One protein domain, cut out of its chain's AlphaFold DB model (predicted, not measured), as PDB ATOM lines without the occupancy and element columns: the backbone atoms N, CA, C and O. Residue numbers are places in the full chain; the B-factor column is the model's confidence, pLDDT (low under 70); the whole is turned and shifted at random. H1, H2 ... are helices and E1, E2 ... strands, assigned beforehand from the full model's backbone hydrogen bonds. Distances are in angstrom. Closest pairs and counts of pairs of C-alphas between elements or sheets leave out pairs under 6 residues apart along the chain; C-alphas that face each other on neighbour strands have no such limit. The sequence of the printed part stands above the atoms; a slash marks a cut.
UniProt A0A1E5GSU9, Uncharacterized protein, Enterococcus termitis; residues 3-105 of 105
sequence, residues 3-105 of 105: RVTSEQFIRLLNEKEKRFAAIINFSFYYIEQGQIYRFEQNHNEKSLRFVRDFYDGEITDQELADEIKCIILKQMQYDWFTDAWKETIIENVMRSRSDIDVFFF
ATOM      1  N   ARG A   3     128.789 176.894 213.307       89.88
ATOM      2  CA  ARG A   3     129.256 176.962 214.698       89.88
ATOM      3  C   ARG A   3     128.852 175.708 215.445       89.88
ATOM      4  O   ARG A   3     127.669 175.371 215.485       89.88
ATOM      5  N   VAL A   4     129.826 175.047 216.055       91.00
ATOM      6  CA  VAL A   4     129.608 173.825 216.831       91.00
ATOM      7  C   VAL A   4     130.140 173.980 218.248       91.00
ATOM      8  O   VAL A   4     131.135 174.666 218.487       91.00
ATOM      9  N   THR A   5     129.504 173.301 219.197       91.62
ATOM     10  CA  THR A   5     130.005 173.244 220.573       91.62
ATOM     11  C   THR A   5     131.269 172.387 220.660       91.62
ATOM     12  O   THR A   5     131.525 171.531 219.807       91.62
ATOM     13  N   SER A   6     132.026 172.533 221.750       90.69
ATOM     14  CA  SER A   6     133.167 171.664 222.071       90.69
ATOM     15  C   SER A   6     132.822 170.171 221.967       90.69
ATOM     16  O   SER A   6     133.586 169.384 221.414       90.69
ATOM     17  N   GLU A   7     131.649 169.769 222.460       90.69
ATOM     18  CA  GLU A   7     131.193 168.375 222.454       90.69
ATOM     19  C   GLU A   7     130.885 167.874 221.037       90.69
ATOM     20  O   GLU A   7     131.247 166.749 220.683       90.69
ATOM     21  N   GLN A   8     130.243 168.706 220.213       91.44
ATOM     22  CA  GLN A   8     129.976 168.399 218.808       91.44
ATOM     23  C   GLN A   8     131.279 168.306 218.010       91.44
ATOM     24  O   GLN A   8     131.463 167.352 217.256       91.44
ATOM     25  N   PHE A   9     132.218 169.224 218.236       90.62
ATOM     26  CA  PHE A   9     133.539 169.186 217.616       90.62
ATOM     27  C   PHE A   9     134.307 167.903 217.963       90.62
ATOM     28  O   PHE A   9     134.854 167.244 217.080       90.62
ATOM     29  N   ILE A  10     134.300 167.485 219.234       89.81
ATOM     30  CA  ILE A  10     134.943 166.231 219.660       89.81
ATOM     31  C   ILE A  10     134.297 165.019 218.978       89.81
ATOM     32  O   ILE A  10     135.005 164.088 218.592       89.81
ATOM     33  N   ARG A  11     132.969 165.012 218.798       90.06
ATOM     34  CA  ARG A  11     132.288 163.959 218.026       90.06
ATOM     35  C   ARG A  11     132.766 163.944 216.574       90.06
ATOM     36  O   ARG A  11     133.180 162.886 216.110       90.06
ATOM     37  N   LEU A  12     132.824 165.102 215.913       89.81
ATOM     38  CA  LEU A  12     133.328 165.232 214.539       89.81
ATOM     39  C   LEU A  12     134.780 164.747 214.398       89.81
ATOM     40  O   LEU A  12     135.093 164.034 213.452       89.81
ATOM     41  N   LEU A  13     135.655 165.032 215.368       87.88
ATOM     42  CA  LEU A  13     137.037 164.520 215.390       87.88
ATOM     43  C   LEU A  13     137.145 162.989 215.495       87.88
ATOM     44  O   LEU A  13     138.224 162.425 215.279       87.88
ATOM     45  N   ASN A  14     136.084 162.306 215.923       86.06
ATOM     46  CA  ASN A  14     136.028 160.846 215.978       86.06
ATOM     47  C   ASN A  14     135.391 160.242 214.717       86.06
ATOM     48  O   ASN A  14     135.577 159.052 214.456       86.06
ATOM     49  N   GLU A  15     134.696 161.049 213.917       85.31
ATOM     50  CA  GLU A  15     134.119 160.656 212.633       85.31
ATOM     51  C   GLU A  15     135.203 160.670 211.546       85.31
ATOM     52  O   GLU A  15     135.477 161.681 210.904       85.31
ATOM     53  N   LYS A  16     135.831 159.511 211.320       73.25
ATOM     54  CA  LYS A  16     136.947 159.350 210.369       73.25
ATOM     55  C   LYS A  16     136.578 159.562 208.894       73.25
ATOM     56  O   LYS A  16     137.461 159.546 208.046       73.25
ATOM     57  N   GLU A  17     135.300 159.731 208.578       69.12
ATOM     58  CA  GLU A  17     134.823 159.896 207.200       69.12
ATOM     59  C   GLU A  17     134.731 161.365 206.770       69.12
ATOM     60  O   GLU A  17     134.583 161.644 205.582       69.12
ATOM     61  N   LYS A  18     134.845 162.315 207.707       78.25
ATOM     62  CA  LYS A  18     134.697 163.742 207.406       78.25
ATOM     63  C   LYS A  18     136.040 164.437 207.222       78.25
ATOM     64  O   LYS A  18     137.010 164.172 207.933       78.25
ATOM     65  N   ARG A  19     136.052 165.370 206.270       89.25
ATOM     66  CA  ARG A  19     137.102 166.371 206.081       89.25
ATOM     67  C   ARG A  19     136.517 167.734 206.385       89.25
ATOM     68  O   ARG A  19     135.458 168.080 205.866       89.25
ATOM     69  N   PHE A  20     137.187 168.491 207.235       91.31
ATOM     70  CA  PHE A  20     136.735 169.827 207.592       91.31
ATOM     71  C   PHE A  20     137.900 170.676 208.080       91.31
ATOM     72  O   PHE A  20     138.914 170.151 208.539       91.31
ATOM     73  N   ALA A  21     137.756 171.991 207.990       92.00
ATOM     74  CA  ALA A  21     138.626 172.922 208.687       92.00
ATOM     75  C   ALA A  21     137.921 173.483 209.922       92.00
ATOM     76  O   ALA A  21     136.695 173.551 209.966       92.00
ATOM     77  N   ALA A  22     138.683 173.874 210.932       92.25
ATOM     78  CA  ALA A  22     138.161 174.457 212.157       92.25
ATOM     79  C   ALA A  22     139.051 175.593 212.650       92.25
ATOM     80  O   ALA A  22     140.276 175.538 212.500       92.25
ATOM     81  N   ILE A  23     138.439 176.596 213.275       91.19
ATOM     82  CA  ILE A  23     139.146 177.720 213.891       91.19
ATOM     83  C   ILE A  23     139.044 177.589 215.402       91.19
ATOM     84  O   ILE A  23     137.965 177.703 215.980       91.19
ATOM     85  N   ILE A  24     140.181 177.372 216.055       88.19
ATOM     86  CA  ILE A  24     140.261 177.205 217.508       88.19
ATOM     87  C   ILE A  24     141.295 178.194 218.023       88.19
ATOM     88  O   ILE A  24     142.454 178.135 217.621       88.19
ATOM     89  N   ASN A  25     140.888 179.109 218.906       84.88
ATOM     90  CA  ASN A  25     141.766 180.134 219.488       84.88
ATOM     91  C   ASN A  25     142.616 180.871 218.426       84.88
ATOM     92  O   ASN A  25     143.836 180.965 218.557       84.88
ATOM     93  N   PHE A  26     141.978 181.360 217.355       85.06
ATOM     94  CA  PHE A  26     142.638 182.044 216.228       85.06
ATOM     95  C   PHE A  26     143.675 181.193 215.474       85.06
ATOM     96  O   PHE A  26     144.586 181.721 214.840       85.06
ATOM     97  N   SER A  27     143.562 179.868 215.542       89.44
ATOM     98  CA  SER A  27     144.388 178.945 214.767       89.44
ATOM     99  C   SER A  27     143.513 178.083 213.869       89.44
ATOM    100  O   SER A  27     142.519 177.516 214.324       89.44
ATOM    101  N   PHE A  28     143.899 177.985 212.602       92.19
ATOM    102  CA  PHE A  28     143.291 177.110 211.618       92.19
ATOM    103  C   PHE A  28     143.850 175.701 211.726       92.19
ATOM    104  O   PHE A  28     145.066 175.475 211.732       92.19
ATOM    105  N   TYR A  29     142.921 174.759 211.752       92.06
ATOM    106  CA  TYR A  29     143.185 173.337 211.734       92.06
ATOM    107  C   TYR A  29     142.456 172.719 210.555       92.06
ATOM    108  O   TYR A  29     141.286 173.016 210.336       92.06
ATOM    109  N   TYR A  30     143.128 171.849 209.815       93.00
ATOM    110  CA  TYR A  30     142.513 170.959 208.846       93.00
ATOM    111  C   TYR A  30     142.473 169.553 209.428       93.00
ATOM    112  O   TYR A  30     143.456 169.065 209.982       93.00
ATOM    113  N   ILE A  31     141.304 168.933 209.352       92.25
ATOM    114  CA  ILE A  31     141.051 167.593 209.848       92.25
ATOM    115  C   ILE A  31     140.766 166.717 208.642       92.25
ATOM    116  O   ILE A  31     139.838 166.981 207.875       92.25
ATOM    117  N   GLU A  32     141.533 165.642 208.510       89.12
ATOM    118  CA  GLU A  32     141.333 164.638 207.474       89.12
ATOM    119  C   GLU A  32     141.510 163.246 208.062       89.12
ATOM    120  O   GLU A  32     142.556 162.910 208.611       89.12
ATOM    121  N   GLN A  33     140.462 162.425 207.965       84.12
ATOM    122  CA  GLN A  33     140.486 161.028 208.413       84.12
ATOM    123  C   GLN A  33     140.916 160.846 209.882       84.12
ATOM    124  O   GLN A  33     141.483 159.825 210.274       84.12
ATOM    125  N   GLY A  34     140.623 161.844 210.721       77.75
ATOM    126  CA  GLY A  34     141.007 161.877 212.133       77.75
ATOM    127  C   GLY A  34     142.443 162.341 212.404       77.75
ATOM    128  O   GLY A  34     142.814 162.424 213.575       77.75
ATOM    129  N   GLN A  35     143.230 162.661 211.372       85.38
ATOM    130  CA  GLN A  35     144.475 163.417 211.517       85.38
ATOM    131  C   GLN A  35     144.164 164.908 211.616       85.38
ATOM    132  O   GLN A  35     143.203 165.385 211.010       85.38
ATOM    133  N   ILE A  36     144.948 165.626 212.420       90.62
ATOM    134  CA  ILE A  36     144.764 167.053 212.666       90.62
ATOM    135  C   ILE A  36     146.041 167.774 212.273       90.62
ATOM    136  O   ILE A  36     147.109 167.542 212.837       90.62
ATOM    137  N   TYR A  37     145.886 168.705 211.349       90.94
ATOM    138  CA  TYR A  37     146.962 169.489 210.789       90.94
ATOM    139  C   TYR A  37     146.747 170.952 211.127       90.94
ATOM    140  O   TYR A  37     145.710 171.527 210.797       90.94
ATOM    141  N   ARG A  38     147.711 171.582 211.789       91.25
ATOM    142  CA  ARG A  38     147.672 173.024 212.035       91.25
ATOM    143  C   ARG A  38     148.312 173.761 210.871       91.25
ATOM    144  O   ARG A  38     149.366 173.350 210.387       91.25
ATOM    145  N   PHE A  39     147.700 174.871 210.476       90.25
ATOM    146  CA  PHE A  39     148.253 175.731 209.438       90.25
ATOM    147  C   PHE A  39     149.543 176.389 209.927       90.25
ATOM    148  O   PHE A  39     149.659 176.774 211.096       90.25
ATOM    149  N   GLU A  40     150.497 176.573 209.022       89.19
ATOM    150  CA  GLU A  40     151.656 177.423 209.283       89.19
ATOM    151  C   GLU A  40     151.250 178.885 209.496       89.19
ATOM    152  O   GLU A  40     150.241 179.346 208.964       89.19
ATOM    153  N   GLN A  41     152.062 179.645 210.239       86.06
ATOM    154  CA  GLN A  41     151.712 180.999 210.681       86.06
ATOM    155  C   GLN A  41     151.278 181.925 209.531       86.06
ATOM    156  O   GLN A  41     150.216 182.538 209.615       86.06
ATOM    157  N   ASN A  42     152.035 181.972 208.431       87.06
ATOM    158  CA  ASN A  42     151.711 182.830 207.285       87.06
ATOM    159  C   ASN A  42     150.364 182.450 206.640       87.06
ATOM    160  O   ASN A  42     149.571 183.314 206.260       87.06
ATOM    161  N   HIS A  43     150.082 181.149 206.530       86.06
ATOM    162  CA  HIS A  43     148.830 180.636 205.971       86.06
ATOM    163  C   HIS A  43     147.660 180.810 206.944       86.06
ATOM    164  O   HIS A  43     146.542 181.099 206.514       86.06
ATOM    165  N   ASN A  44     147.917 180.697 208.247       88.94
ATOM    166  CA  ASN A  44     146.958 180.969 209.308       88.94
ATOM    167  C   ASN A  44     146.507 182.434 209.282       88.94
ATOM    168  O   ASN A  44     145.310 182.704 209.225       88.94
ATOM    169  N   GLU A  45     147.448 183.380 209.244       89.38
ATOM    170  CA  GLU A  45     147.155 184.817 209.167       89.38
ATOM    171  C   GLU A  45     146.350 185.164 207.910       89.38
ATOM    172  O   GLU A  45     145.352 185.885 207.989       89.38
ATOM    173  N   LYS A  46     146.723 184.589 206.757       91.25
ATOM    174  CA  LYS A  46     145.967 184.768 205.513       91.25
ATOM    175  C   LYS A  46     144.534 184.236 205.631       91.25
ATOM    176  O   LYS A  46     143.599 184.907 205.207       91.25
ATOM    177  N   SER A  47     144.356 183.056 206.220       90.81
ATOM    178  CA  SER A  47     143.038 182.425 206.376       90.81
ATOM    179  C   SER A  47     142.145 183.207 207.345       90.81
ATOM    180  O   SER A  47     140.962 183.403 207.081       90.81
ATOM    181  N   LEU A  48     142.715 183.729 208.438       91.19
ATOM    182  CA  LEU A  48     141.994 184.580 209.389       91.19
ATOM    183  C   LEU A  48     141.532 185.891 208.757       91.19
ATOM    184  O   LEU A  48     140.470 186.394 209.118       91.19
ATOM    185  N   ARG A  49     142.315 186.441 207.823       92.44
ATOM    186  CA  ARG A  49     141.907 187.625 207.069       92.44
ATOM    187  C   ARG A  49     140.656 187.344 206.242       92.44
ATOM    188  O   ARG A  49     139.695 188.074 206.395       92.44
ATOM    189  N   PHE A  50     140.615 186.249 205.483       92.12
ATOM    190  CA  PHE A  50     139.412 185.902 204.715       92.12
ATOM    191  C   PHE A  50     138.179 185.690 205.596       92.12
ATOM    192  O   PHE A  50     137.082 186.094 205.233       92.12
ATOM    193  N   VAL A  51     138.346 185.103 206.781       91.25
ATOM    194  CA  VAL A  51     137.232 184.975 207.732       91.25
ATOM    195  C   VAL A  51     136.761 186.329 208.241       91.25
ATOM    196  O   VAL A  51     135.560 186.530 208.396       91.25
ATOM    197  N   ARG A  52     137.679 187.270 208.482       91.62
ATOM    198  CA  ARG A  52     137.308 188.648 208.816       91.62
ATOM    199  C   ARG A  52     136.540 189.297 207.667       91.62
ATOM    200  O   ARG A  52     135.445 189.781 207.910       91.62
ATOM    201  N   ASP A  53     137.071 189.224 206.451       92.62
ATOM    202  CA  ASP A  53     136.445 189.791 205.251       92.62
ATOM    203  C   ASP A  53     135.027 189.202 205.050       92.62
ATOM    204  O   ASP A  53     134.090 189.912 204.693       92.62
ATOM    205  N   PHE A  54     134.822 187.918 205.370       91.38
ATOM    206  CA  PHE A  54     133.498 187.281 205.370       91.38
ATOM    207  C   PHE A  54     132.560 187.850 206.441       91.38
ATOM    208  O   PHE A  54     131.407 188.164 206.148       91.38
ATOM    209  N   TYR A  55     133.033 188.000 207.683       89.38
ATOM    210  CA  TYR A  55     132.232 188.584 208.764       89.38
ATOM    211  C   TYR A  55     131.903 190.065 208.528       89.38
ATOM    212  O   TYR A  55     130.837 190.518 208.946       89.38
ATOM    213  N   ASP A  56     132.775 190.788 207.825       94.19
ATOM    214  CA  ASP A  56     132.563 192.176 207.407       94.19
ATOM    215  C   ASP A  56     131.641 192.280 206.168       94.19
ATOM    216  O   ASP A  56     131.221 193.374 205.789       94.19
ATOM    217  N   GLY A  57     131.259 191.142 205.571       92.12
ATOM    218  CA  GLY A  57     130.362 191.064 204.416       92.12
ATOM    219  C   GLY A  57     131.024 191.412 203.082       92.12
ATOM    220  O   GLY A  57     130.318 191.674 202.107       92.12
ATOM    221  N   GLU A  58     132.357 191.430 203.029       94.56
ATOM    222  CA  GLU A  58     133.134 191.741 201.824       94.56
ATOM    223  C   GLU A  58     133.226 190.552 200.859       94.56
ATOM    224  O   GLU A  58     133.354 190.760 199.652       94.56
ATOM    225  N   ILE A  59     133.131 189.321 201.373       93.94
ATOM    226  CA  ILE A  59     133.130 188.088 200.572       93.94
ATOM    227  C   ILE A  59     131.967 187.169 200.953       93.94
ATOM    228  O   ILE A  59     131.471 187.169 202.080       93.94
ATOM    229  N   THR A  60     131.539 186.349 200.001       91.75
ATOM    230  CA  THR A  60     130.485 185.344 200.175       91.75
ATOM    231  C   THR A  60     131.001 184.068 200.855       91.75
ATOM    232  O   THR A  60     132.201 183.799 200.892       91.75
ATOM    233  N   ASP A  61     130.086 183.227 201.359       87.69
ATOM    234  CA  ASP A  61     130.437 181.911 201.931       87.69
ATOM    235  C   ASP A  61     131.137 181.010 200.894       87.69
ATOM    236  O   ASP A  61     132.070 180.287 201.237       87.69
ATOM    237  N   GLN A  62     130.754 181.114 199.614       89.56
ATOM    238  CA  GLN A  62     131.385 180.369 198.524       89.56
ATOM    239  C   GLN A  62     132.829 180.829 198.277       89.56
ATOM    240  O   GLN A  62     133.725 179.994 198.186       89.56
ATOM    241  N   GLU A  63     133.070 182.142 198.216       91.38
ATOM    242  CA  GLU A  63     134.420 182.700 198.049       91.38
ATOM    243  C   GLU A  63     135.330 182.330 199.223       91.38
ATOM    244  O   GLU A  63     136.472 181.918 199.016       91.38
ATOM    245  N   LEU A  64     134.809 182.391 200.453       90.50
ATOM    246  CA  LEU A  64     135.538 181.936 201.634       90.50
ATOM    247  C   LEU A  64     135.878 180.442 201.538       90.50
ATOM    248  O   LEU A  64     137.025 180.053 201.767       90.50
ATOM    249  N   ALA A  65     134.907 179.596 201.186       88.50
ATOM    250  CA  ALA A  65     135.121 178.158 201.056       88.50
ATOM    251  C   ALA A  65     136.193 177.827 200.003       88.50
ATOM    252  O   ALA A  65     137.046 176.969 200.250       88.50
ATOM    253  N   ASP A  66     136.181 178.511 198.860       91.06
ATOM    254  CA  ASP A  66     137.146 178.293 197.780       91.06
ATOM    255  C   ASP A  66     138.560 178.758 198.160       91.06
ATOM    256  O   ASP A  66     139.534 178.041 197.898       91.06
ATOM    257  N   GLU A  67     138.697 179.889 198.857       91.00
ATOM    258  CA  GLU A  67     139.994 180.351 199.368       91.00
ATOM    259  C   GLU A  67     140.571 179.397 200.419       91.00
ATOM    260  O   GLU A  67     141.742 179.012 200.328       91.00
ATOM    261  N   ILE A  68     139.761 178.941 201.381       91.00
ATOM    262  CA  ILE A  68     140.217 177.981 202.398       91.00
ATOM    263  C   ILE A  68     140.634 176.656 201.744       91.00
ATOM    264  O   ILE A  68     141.712 176.141 202.055       91.00
ATOM    265  N   LYS A  69     139.855 176.132 200.788       90.75
ATOM    266  CA  LYS A  69     140.235 174.938 200.009       90.75
ATOM    267  C   LYS A  69     141.562 175.144 199.277       90.75
ATOM    268  O   LYS A  69     142.434 174.280 199.337       90.75
ATOM    269  N   CYS A  70     141.747 176.292 198.626       91.25
ATOM    270  CA  CYS A  70     142.984 176.632 197.923       91.25
ATOM    271  C   CYS A  70     144.198 176.648 198.867       91.25
ATOM    272  O   CYS A  70     145.268 176.143 198.516       91.25
ATOM    273  N   ILE A  71     144.041 177.185 200.079       90.06
ATOM    274  CA  ILE A  71     145.100 177.220 201.096       90.06
ATOM    275  C   ILE A  71     145.431 175.813 201.610       90.06
ATOM    276  O   ILE A  71     146.612 175.485 201.736       90.06
ATOM    277  N   ILE A  72     144.423 174.976 201.871       89.94
ATOM    278  CA  ILE A  72     144.624 173.577 202.288       89.94
ATOM    279  C   ILE A  72     145.403 172.819 201.216       89.94
ATOM    280  O   ILE A  72     146.426 172.217 201.525       89.94
ATOM    281  N   LEU A  73     144.977 172.909 199.951       89.75
ATOM    282  CA  LEU A  73     145.645 172.231 198.838       89.75
ATOM    283  C   LEU A  73     147.108 172.661 198.693       89.75
ATOM    284  O   LEU A  73     147.974 171.814 198.491       89.75
ATOM    285  N   LYS A  74     147.399 173.959 198.841       88.38
ATOM    286  CA  LYS A  74     148.780 174.463 198.826       88.38
ATOM    287  C   LYS A  74     149.597 173.897 199.982       88.38
ATOM    288  O   LYS A  74     150.701 173.418 199.754       88.38
ATOM    289  N   GLN A  75     149.066 173.907 201.201       87.00
ATOM    290  CA  GLN A  75     149.791 173.357 202.346       87.00
ATOM    291  C   GLN A  75     150.011 171.844 202.227       87.00
ATOM    292  O   GLN A  75     151.105 171.389 202.534       87.00
ATOM    293  N   MET A  76     149.044 171.082 201.696       86.62
ATOM    294  CA  MET A  76     149.228 169.655 201.388       86.62
ATOM    295  C   MET A  76     150.319 169.443 200.333       86.62
ATOM    296  O   MET A  76     151.154 168.557 200.476       86.62
ATOM    297  N   GLN A  77     150.323 170.251 199.268       87.31
ATOM    298  CA  GLN A  77     151.276 170.122 198.163       87.31
ATOM    299  C   GLN A  77     152.729 170.319 198.609       87.31
ATOM    300  O   GLN A  77     153.626 169.676 198.064       87.31
ATOM    301  N   TYR A  78     152.959 171.224 199.559       85.62
ATOM    302  CA  TYR A  78     154.296 171.580 200.034       85.62
ATOM    303  C   TYR A  78     154.634 171.011 201.420       85.62
ATOM    304  O   TYR A  78     155.695 171.336 201.947       85.62
ATOM    305  N   ASP A  79     153.762 170.171 201.988       80.31
ATOM    306  CA  ASP A  79     153.895 169.597 203.334       80.31
ATOM    307  C   ASP A  79     154.088 170.664 204.436       80.31
ATOM    308  O   ASP A  79     154.854 170.508 205.380       80.31
ATOM    309  N   TRP A  80     153.389 171.797 204.305       83.25
ATOM    310  CA  TRP A  80     153.470 172.950 205.219       83.25
ATOM    311  C   TRP A  80     152.511 172.857 206.406       83.25
ATOM    312  O   TRP A  80     152.113 173.867 206.988       83.25
ATOM    313  N   PHE A  81     152.099 171.649 206.767       83.25
ATOM    314  CA  PHE A  81     151.328 171.446 207.980       83.25
ATOM    315  C   PHE A  81     152.241 171.194 209.166       83.25
ATOM    316  O   PHE A  81     153.283 170.555 209.066       83.25
ATOM    317  N   THR A  82     151.813 171.664 210.333       82.94
ATOM    318  CA  THR A  82     152.362 171.171 211.594       82.94
ATOM    319  C   THR A  82     151.424 170.113 212.152       82.94
ATOM    320  O   THR A  82     150.236 170.394 212.346       82.94
ATOM    321  N   ASP A  83     151.948 168.933 212.470       83.00
ATOM    322  CA  ASP A  83     151.187 167.918 213.195       83.00
ATOM    323  C   ASP A  83     150.668 168.476 214.525       83.00
ATOM    324  O   ASP A  83     151.404 169.084 215.312       83.00
ATOM    325  N   ALA A  84     149.378 168.268 214.784       85.06
ATOM    326  CA  ALA A  84     148.743 168.656 216.032       85.06
ATOM    327  C   ALA A  84     148.227 167.423 216.775       85.06
ATOM    328  O   ALA A  84     147.453 166.623 216.252       85.06
ATOM    329  N   TRP A  85     148.616 167.299 218.043       86.38
ATOM    330  CA  TRP A  85     148.138 166.224 218.907       86.38
ATOM    331  C   TRP A  85     146.659 166.415 219.229       86.38
ATOM    332  O   TRP A  85     146.243 167.467 219.729       86.38
ATOM    333  N   LYS A  86     145.869 165.372 218.976       87.38
ATOM    334  CA  LYS A  86     144.423 165.367 219.206       87.38
ATOM    335  C   LYS A  86     144.074 165.699 220.652       87.38
ATOM    336  O   LYS A  86     143.166 166.490 220.891       87.38
ATOM    337  N   GLU A  87     144.819 165.163 221.606       87.69
ATOM    338  CA  GLU A  87     144.643 165.402 223.037       87.69
ATOM    339  C   GLU A  87     144.811 166.884 223.390       87.69
ATOM    340  O   GLU A  87     143.981 167.446 224.103       87.69
ATOM    341  N   THR A  88     145.824 167.544 222.824       87.12
ATOM    342  CA  THR A  88     146.081 168.976 223.034       87.12
ATOM    343  C   THR A  88     144.948 169.838 222.479       87.12
ATOM    344  O   THR A  88     144.523 170.803 223.115       87.12
ATOM    345  N   ILE A  89     144.426 169.486 221.301       88.31
ATOM    346  CA  ILE A  89     143.293 170.190 220.688       88.31
ATOM    347  C   ILE A  89     142.043 170.047 221.555       88.31
ATOM    348  O   ILE A  89     141.386 171.044 221.854       88.31
ATOM    349  N   ILE A  90     141.734 168.823 221.988       88.62
ATOM    350  CA  ILE A  90     140.576 168.541 222.841       88.62
ATOM    351  C   ILE A  90     140.681 169.318 224.156       88.62
ATOM    352  O   ILE A  90     139.708 169.951 224.563       88.62
ATOM    353  N   GLU A  91     141.854 169.336 224.796       87.25
ATOM    354  CA  GLU A  91     142.068 170.105 226.026       87.25
ATOM    355  C   GLU A  91     141.804 171.605 225.813       87.25
ATOM    356  O   GLU A  91     141.078 172.227 226.596       87.25
ATOM    357  N   ASN A  92     142.336 172.183 224.732       85.69
ATOM    358  CA  ASN A  92     142.148 173.597 224.404       85.69
ATOM    359  C   ASN A  92     140.677 173.951 224.162       85.69
ATOM    360  O   ASN A  92     140.177 174.948 224.687       85.69
ATOM    361  N   VAL A  93     139.975 173.117 223.399       88.06
ATOM    362  CA  VAL A  93     138.554 173.286 223.079       88.06
ATOM    363  C   VAL A  93     137.675 173.175 224.327       88.06
ATOM    364  O   VAL A  93     136.748 173.967 224.507       88.06
ATOM    365  N   MET A  94     137.974 172.229 225.219       86.50
ATOM    366  CA  MET A  94     137.228 172.046 226.468       86.50
ATOM    367  C   MET A  94     137.448 173.198 227.455       86.50
ATOM    368  O   MET A  94     136.527 173.569 228.185       86.50
ATOM    369  N   ARG A  95     138.650 173.790 227.476       84.44
ATOM    370  CA  ARG A  95     138.965 174.952 228.327       84.44
ATOM    371  C   ARG A  95     138.345 176.251 227.820       84.44
ATOM    372  O   ARG A  95     137.929 177.065 228.638       84.44
ATOM    373  N   SER A  96     138.284 176.443 226.502       77.19
ATOM    374  CA  SER A  96     137.818 177.695 225.890       77.19
ATOM    375  C   SER A  96     136.312 177.937 226.074       77.19
ATOM    376  O   SER A  96     135.886 179.088 226.129       77.19
ATOM    377  N   ARG A  97     135.498 176.868 226.185       70.00
ATOM    378  CA  ARG A  97     134.014 176.910 226.244       70.00
ATOM    379  C   ARG A  97     133.345 177.757 225.146       70.00
ATOM    380  O   ARG A  97     132.166 178.071 225.255       70.00
ATOM    381  N   SER A  98     134.098 178.139 224.122       77.19
ATOM    382  CA  SER A  98     133.625 178.954 223.014       77.19
ATOM    383  C   SER A  98     133.164 178.046 221.886       77.19
ATOM    384  O   SER A  98     133.724 176.962 221.695       77.19
ATOM    385  N   ASP A  99     132.163 178.505 221.142       82.69
ATOM    386  CA  ASP A  99     131.766 177.846 219.903       82.69
ATOM    387  C   ASP A  99     132.934 177.856 218.911       82.69
ATOM    388  O   ASP A  99     133.735 178.795 218.864       82.69
ATOM    389  N   ILE A 100     133.033 176.782 218.134       89.81
ATOM    390  CA  ILE A 100     134.084 176.573 217.143       89.81
ATOM    391  C   ILE A 100     133.470 176.761 215.768       89.81
ATOM    392  O   ILE A 100     132.497 176.088 215.426       89.81
ATOM    393  N   ASP A 101     134.067 177.643 214.974       90.25
ATOM    394  CA  ASP A 101     133.726 177.777 213.563       90.25
ATOM    395  C   ASP A 101     134.332 176.595 212.788       90.25
ATOM    396  O   ASP A 101     135.549 176.377 212.806       90.25
ATOM    397  N   VAL A 102     133.472 175.821 212.122       90.81
ATOM    398  CA  VAL A 102     133.813 174.648 211.312       90.81
ATOM    399  C   VAL A 102     133.391 174.857 209.855       90.81
ATOM    400  O   VAL A 102     132.311 175.369 209.545       90.81
ATOM    401  N   PHE A 103     134.260 174.425 208.948       89.12
ATOM    402  CA  PHE A 103     134.102 174.477 207.500       89.12
ATOM    403  C   PHE A 103     134.109 173.059 206.949       89.12
ATOM    404  O   PHE A 103     135.154 172.411 206.920       89.12
ATOM    405  N   PHE A 104     132.949 172.576 206.518       86.19
ATOM    406  CA  PHE A 104     132.828 171.282 205.852       86.19
ATOM    407  C   PHE A 104     133.119 171.414 204.353       86.19
ATOM    408  O   PHE A 104     132.851 172.461 203.756       86.19
ATOM    409  N   PHE A 105     133.668 170.353 203.758       79.81
ATOM    410  CA  PHE A 105     134.023 170.285 202.339       79.81
ATOM    411  C   PHE A 105     133.343 169.121 201.630       79.81
ATOM    412  O   PHE A 105     133.149 168.067 202.280       79.81
TER     413      PHE A 105
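What this domain is: This is residues 3 to 105 of the 105 residues of an uncharacterized protein of Enterococcus termitis (UniProt A0A1E5GSU9). A twisted sheet of five strands makes the middle of this domain, with the long helical hairpin of H2 and H3 packed across one face and two shorter helices, H1 and H4, covering part of the other. The printed part has 103 residues with four named helices and five named strands, in the order H1 E1 E2 E3 H2 H3 E4 H4 E5. The sheet's order is E4, E3, E2, E1, E5, all antiparallel, and the class is mixed, helices and strands. The whole is compact and rounded, with a radius of gyration of the C-alphas of 13.0 A and spans of 33 by 30 by 24 A.

How they stand to each other: Start at residues 3 to 4, which pair antiparallel with residues 100 to 101 of E5, residues 100 to 104. H1, residues 6 to 12, comes next and is on the sheet at a height of 9.5 A. Then read E1, residues 19 to 24, E2, residues 27 to 32, and E3, residues 35 to 39: they form a meander, each strand the antiparallel neighbour of the one before. Look for N 22 and O 29 at 2.8 A between E1 and E2, and N 37 and O 30 at 2.8 A between E2 and E3. H2, residues 41 to 55, and H3, residues 61 to 78, form a helical hairpin on the face opposite H1. They touch, closest at the C-alphas of Phe 50 and Leu 64, 6.3 A apart, with a shallow tilt of 8 degrees, opposite ways. H2 runs across the strands, at 84 degrees to E2 on the local plane; H3 also runs across them, at 80 degrees to E1. At the edge strand E4, residues 81 to 83, find N 38 and O 82 at 2.8 A. H4, residues 86 to 96, is on the same face as H1, over E5 and along the strands; H1 and H4 only just touch, with 3 pairs of C-alphas within 8 A, closest at Ser 6 and Val 93, 5.7 A. E5 is the other edge strand, with N 21 and O 103 at 2.8 A across to E1. Every O i to N i+4 pair is within hydrogen-bond range in H1, H2, H3 and H4.

Where its parts are: Find C-alpha 6 at (133.167, 171.664, 222.071), where H1 begins. H3 runs 26.1 A from C-alpha 61 at (130.437, 181.911, 201.931); H2 is 21.0 A long, E2 16.3 A and E1 16.1 A. E5 ends at C-alpha 104, (132.828, 171.282, 205.852).

The domain as a whole: The C-alphas farthest apart are those of Glu 58 and Glu 87, 35.7 A. The printed part has no cut and no long link. The mean pLDDT of the printed part is 88.0, and residue 17 alone is under 70.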